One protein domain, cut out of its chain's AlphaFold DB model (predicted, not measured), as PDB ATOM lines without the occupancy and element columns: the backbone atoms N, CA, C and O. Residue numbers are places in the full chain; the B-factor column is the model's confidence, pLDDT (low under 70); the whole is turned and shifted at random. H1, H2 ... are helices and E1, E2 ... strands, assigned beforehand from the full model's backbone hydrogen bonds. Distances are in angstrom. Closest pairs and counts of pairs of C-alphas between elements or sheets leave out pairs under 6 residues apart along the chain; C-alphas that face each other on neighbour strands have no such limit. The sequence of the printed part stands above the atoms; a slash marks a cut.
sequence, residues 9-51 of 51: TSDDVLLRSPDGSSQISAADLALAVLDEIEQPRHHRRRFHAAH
ATOM      1  N   THR A   9     104.346-112.926 387.134       90.69
ATOM      2  CA  THR A   9     105.193-111.778 386.799       90.69
ATOM      3  C   THR A   9     105.137-111.440 385.316       90.69
ATOM      4  O   THR A   9     104.915-112.301 384.463       90.69
ATOM      5  N   SER A  10     105.297-110.157 385.003       86.88
ATOM      6  CA  SER A  10     105.442-109.677 383.633       86.88
ATOM      7  C   SER A  10     106.422-108.520 383.564       86.88
ATOM      8  O   SER A  10     106.510-107.699 384.472       86.88
ATOM      9  N   ASP A  11     107.120-108.451 382.446       81.94
ATOM     10  CA  ASP A  11     108.136-107.456 382.147       81.94
ATOM     11  C   ASP A  11     107.567-106.045 381.927       81.94
ATOM     12  O   ASP A  11     108.098-105.077 382.455       81.94
ATOM     13  N   ASP A  12     106.489-105.934 381.150       71.00
ATOM     14  CA  ASP A  12     105.859-104.652 380.776       71.00
ATOM     15  C   ASP A  12     104.370-104.815 380.414       71.00
ATOM     16  O   ASP A  12     103.685-103.852 380.061       71.00
ATOM     17  N   VAL A  13     103.835-106.041 380.474       73.06
ATOM     18  CA  VAL A  13     102.426-106.288 380.168       73.06
ATOM     19  C   VAL A  13     101.638-106.198 381.461       73.06
ATOM     20  O   VAL A  13     101.896-106.929 382.417       73.06
ATOM     21  N   LEU A  14     100.643-105.312 381.480       70.44
ATOM     22  CA  LEU A  14      99.706-105.236 382.588       70.44
ATOM     23  C   LEU A  14      98.989-106.588 382.728       70.44
ATOM     24  O   LEU A  14      98.187-106.969 381.874       70.44
ATOM     25  N   LEU A  15      99.280-107.305 383.810       69.19
ATOM     26  CA  LEU A  15      98.588-108.538 384.154       69.19
ATOM     27  C   LEU A  15      97.201-108.173 384.683       69.19
ATOM     28  O   LEU A  15      97.080-107.512 385.715       69.19
ATOM     29  N   ARG A  16      96.162-108.563 383.942       73.00
ATOM     30  CA  ARG A  16      94.771-108.472 384.388       73.00
ATOM     31  C   ARG A  16      94.220-109.864 384.615       73.00
ATOM     32  O   ARG A  16      94.370-110.738 383.758       73.00
ATOM     33  N   SER A  17      93.521-110.029 385.724       69.38
ATOM     34  CA  SER A  17      92.653-111.173 385.944       69.38
ATOM     35  C   SER A  17      91.429-111.077 385.001       69.38
ATOM     36  O   SER A  17      91.188-110.025 384.394       69.38
ATOM     37  N   PRO A  18      90.647-112.158 384.812       71.25
ATOM     38  CA  PRO A  18      89.523-112.181 383.863       71.25
ATOM     39  C   PRO A  18      88.439-111.124 384.126       71.25
ATOM     40  O   PRO A  18      87.722-110.734 383.209       71.25
ATOM     41  N   ASP A  19      88.333-110.649 385.368       73.44
ATOM     42  CA  ASP A  19      87.443-109.561 385.790       73.44
ATOM     43  C   ASP A  19      87.998-108.154 385.475       73.44
ATOM     44  O   ASP A  19      87.363-107.140 385.764       73.44
ATOM     45  N   GLY A  20      89.182-108.080 384.863       71.88
ATOM     46  CA  GLY A  20      89.865-106.847 384.495       71.88
ATOM     47  C   GLY A  20      90.657-106.195 385.630       71.88
ATOM     48  O   GLY A  20      91.252-105.135 385.385       71.88
ATOM     49  N   SER A  21      90.681-106.793 386.825       77.06
ATOM     50  CA  SER A  21      91.437-106.304 387.976       77.06
ATOM     51  C   SER A  21      92.924-106.657 387.869       77.06
ATOM     52  O   SER A  21      93.317-107.607 387.201       77.06
ATOM     53  N   SER A  22      93.775-105.834 388.478       78.75
ATOM     54  CA  SER A  22      95.207-106.096 388.624       78.75
ATOM     55  C   SER A  22      95.530-105.840 390.086       78.75
ATOM     56  O   SER A  22      95.663-104.691 390.512       78.75
ATOM     57  N   GLN A  23      95.479-106.904 390.880       88.00
ATOM     58  CA  GLN A  23      95.620-106.843 392.329       88.00
ATOM     59  C   GLN A  23      96.652-107.867 392.783       88.00
ATOM     60  O   GLN A  23      96.860-108.891 392.133       88.00
ATOM     61  N   ILE A  24      97.289-107.572 393.910       90.12
ATOM     62  CA  ILE A  24      98.172-108.487 394.623       90.12
ATOM     63  C   ILE A  24      98.048-108.218 396.117       90.12
ATOM     64  O   ILE A  24      97.896-107.064 396.537       90.12
ATOM     65  N   SER A  25      98.074-109.274 396.927       90.75
ATOM     66  CA  SER A  25      98.138-109.116 398.376       90.75
ATOM     67  C   SER A  25      99.509-108.567 398.800       90.75
ATOM     68  O   SER A  25     100.513-108.723 398.107       90.75
ATOM     69  N   ALA A  26      99.578-107.927 399.970       91.81
ATOM     70  CA  ALA A  26     100.859-107.446 400.493       91.81
ATOM     71  C   ALA A  26     101.849-108.591 400.788       91.81
ATOM     72  O   ALA A  26     103.053-108.392 400.662       91.81
ATOM     73  N   ALA A  27     101.345-109.770 401.176       94.19
ATOM     74  CA  ALA A  27     102.178-110.935 401.458       94.19
ATOM     75  C   ALA A  27     102.760-111.520 400.162       94.19
ATOM     76  O   ALA A  27     103.970-111.686 400.058       94.19
ATOM     77  N   ASP A  28     101.927-111.713 399.136       92.38
ATOM     78  CA  ASP A  28     102.383-112.261 397.852       92.38
ATOM     79  C   ASP A  28     103.304-111.279 397.108       92.38
ATOM     80  O   ASP A  28     104.242-111.694 396.432       92.38
ATOM     81  N   LEU A  29     103.117-109.965 397.291       93.75
ATOM     82  CA  LEU A  29     104.073-108.974 396.792       93.75
ATOM     83  C   LEU A  29     105.443-109.103 397.474       93.75
ATOM     84  O   LEU A  29     106.467-108.956 396.809       93.75
ATOM     85  N   ALA A  30     105.482-109.370 398.782       94.81
ATOM     86  CA  ALA A  30     106.739-109.580 399.494       94.81
ATOM     87  C   ALA A  30     107.464-110.843 399.000       94.81
ATOM     88  O   ALA A  30     108.678-110.794 398.804       94.81
ATOM     89  N   LEU A  31     106.724-111.925 398.723       94.81
ATOM     90  CA  LEU A  31     107.271-113.131 398.092       94.81
ATOM     91  C   LEU A  31     107.838-112.841 396.699       94.81
ATOM     92  O   LEU A  31     108.975-113.207 396.424       94.81
ATOM     93  N   ALA A  32     107.112-112.105 395.852       94.50
ATOM     94  CA  ALA A  32     107.591-111.741 394.516       94.50
ATOM     95  C   ALA A  32     108.905-110.939 394.543       94.50
ATOM     96  O   ALA A  32     109.748-111.083 393.658       94.50
ATOM     97  N   VAL A  33     109.092-110.089 395.558       94.69
ATOM     98  CA  VAL A  33     110.351-109.357 395.766       94.69
ATOM     99  C   VAL A  33     111.464-110.290 396.241       94.69
ATOM    100  O   VAL A  33     112.592-110.160 395.767       94.69
ATOM    101  N   LEU A  34     111.170-111.209 397.163       95.81
ATOM    102  CA  LEU A  34     112.154-112.159 397.676       95.81
ATOM    103  C   LEU A  34     112.653-113.097 396.569       95.81
ATOM    104  O   LEU A  34     113.864-113.228 396.394       95.81
ATOM    105  N   ASP A  35     111.745-113.646 395.764       95.38
ATOM    106  CA  ASP A  35     112.081-114.543 394.655       95.38
ATOM    107  C   ASP A  35     112.982-113.853 393.616       95.38
ATOM    108  O   ASP A  35     113.921-114.465 393.108       95.38
ATOM    109  N   GLU A  36     112.765-112.564 393.334       95.75
ATOM    110  CA  GLU A  36     113.623-111.787 392.427       95.75
ATOM    111  C   GLU A  36     115.013-111.488 393.023       95.75
ATOM    112  O   GLU A  36     115.984-111.336 392.282       95.75
ATOM    113  N   ILE A  37     115.146-111.416 394.351       95.38
ATOM    114  CA  ILE A  37     116.455-111.296 395.015       95.38
ATOM    115  C   ILE A  37     117.216-112.624 394.931       95.38
ATOM    116  O   ILE A  37     118.419-112.623 394.662       95.38
ATOM    117  N   GLU A  38     116.534-113.746 395.167       97.00
ATOM    118  CA  GLU A  38     117.138-115.084 395.166       97.00
ATOM    119  C   GLU A  38     117.484-115.572 393.755       97.00
ATOM    120  O   GLU A  38     118.542-116.169 393.534       97.00
ATOM    121  N   GLN A  39     116.605-115.308 392.791       95.38
ATOM    122  CA  GLN A  39     116.727-115.717 391.396       95.38
ATOM    123  C   GLN A  39     116.430-114.519 390.491       95.38
ATOM    124  O   GLN A  39     115.327-114.408 389.956       95.38
ATOM    125  N   PRO A  40     117.402-113.614 390.287       93.88
ATOM    126  CA  PRO A  40     117.163-112.394 389.534       93.88
ATOM    127  C   PRO A  40     116.851-112.690 388.064       93.88
ATOM    128  O   PRO A  40     117.676-113.237 387.327       93.88
ATOM    129  N   ARG A  41     115.645-112.310 387.631       92.88
ATOM    130  CA  ARG A  41     115.142-112.453 386.252       92.88
ATOM    131  C   ARG A  41     114.995-111.097 385.559       92.88
ATOM    132  O   ARG A  41     115.008-111.028 384.331       92.88
ATOM    133  N   HIS A  42     114.925-110.016 386.328       92.88
ATOM    134  CA  HIS A  42     114.596-108.660 385.902       92.88
ATOM    135  C   HIS A  42     115.741-107.678 386.218       92.88
ATOM    136  O   HIS A  42     115.613-106.720 386.982       92.88
ATOM    137  N   HIS A  43     116.895-107.854 385.571       92.50
ATOM    138  CA  HIS A  43     118.057-106.992 385.811       92.50
ATOM    139  C   HIS A  43     117.867-105.544 385.340       92.50
ATOM    140  O   HIS A  43     117.670-105.281 384.154       92.50
ATOM    141  N   ARG A  44     118.041-104.590 386.271       91.25
ATOM    142  CA  ARG A  44     118.036-103.130 386.019       91.25
ATOM    143  C   ARG A  44     116.774-102.651 385.291       91.25
ATOM    144  O   ARG A  44     116.810-101.663 384.561       91.25
ATOM    145  N   ARG A  45     115.664-103.349 385.507       90.69
ATOM    146  CA  ARG A  45     114.363-103.066 384.912       90.69
ATOM    147  C   ARG A  45     113.272-103.218 385.961       90.69
ATOM    148  O   ARG A  45     113.494-103.781 387.029       90.69
ATOM    149  N   ARG A  46     112.107-102.660 385.658       91.06
ATOM    150  CA  ARG A  46     110.896-102.846 386.460       91.06
ATOM    151  C   ARG A  46     110.228-104.155 386.032       91.06
ATOM    152  O   ARG A  46     110.479-104.621 384.925       91.06
ATOM    153  N   PHE A  47     109.396-104.707 386.906       92.44
ATOM    154  CA  PHE A  47     108.509-105.824 386.599       92.44
ATOM    155  C   PHE A  47     107.183-105.640 387.343       92.44
ATOM    156  O   PHE A  47     107.093-104.879 388.310       92.44
ATOM    157  N   HIS A  48     106.151-106.323 386.868       92.19
ATOM    158  CA  HIS A  48     104.815-106.360 387.447       92.19
ATOM    159  C   HIS A  48     104.580-107.699 388.138       92.19
ATOM    160  O   HIS A  48     105.025-108.723 387.628       92.19
ATOM    161  N   ALA A  49     103.830-107.690 389.241       91.31
ATOM    162  CA  ALA A  49     103.332-108.886 389.911       91.31
ATOM    163  C   ALA A  49     101.831-108.735 390.207       91.31
ATOM    164  O   ALA A  49     101.405-107.679 390.682       91.31
ATOM    165  N   ALA A  50     101.036-109.759 389.897       90.31
ATOM    166  CA  ALA A  50      99.587-109.801 390.133       90.31
ATOM    167  C   ALA A  50      99.077-111.252 390.197       90.31
ATOM    168  O   ALA A  50      99.788-112.155 389.751       90.31
ATOM    169  N   HIS A  51      97.858-111.465 390.704       86.44
ATOM    170  CA  HIS A  51      97.160-112.759 390.604       86.44
ATOM    171  C   HIS A  51      96.615-113.018 389.182       86.44
ATOM    172  O   HIS A  51      95.951-112.122 388.602       86.44
TER     173      HIS A  51
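What this domain is: This is residues 9 to 51 of the 51 residues of a protein of Propioniciclava sp (UniProt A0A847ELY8). This domain has little regular structure: a flat frame of loops with one helix, H1, along one side and a short strand, E1, across the middle. Residues 9 to 10 pair with E1, and the loop at Asp 19 lies at the far end from Glu 38, where H1 ends. The printed part has 43 residues, 16 of them in named elements, in the order H1, E1; the class is mostly helix. It is only just compact, close to loose, with a radius of gyration of the C-alphas of 10.8 A, and spans 31 by 22 by 11 A.

How they stand to each other: Start from H1, residues 26 to 38, where every O i to N i+4 pair is within hydrogen-bond range. Its closest C-alphas to E1, residues 48 to 50, are those of Ala 32 and Ala 49, 6.9 A apart. E1 pairs with no named strand, but look beside His 48 and Ala 49 for residues 9 to 10, antiparallel.

Where its parts are: Find C-alpha 26 at (100.859, -107.446, 400.493); from there H1 runs 18.8 A to C-alpha 38. E1 ends at C-alpha 50, (99.587, -109.801, 390.133).

The domain as a whole: The C-alphas farthest apart, of Asp 19 and Glu 38, are 31.6 A apart. The printed part has no cut, and the link from H1 to E1 is short. Residues 15 and 17 are under pLDDT 70.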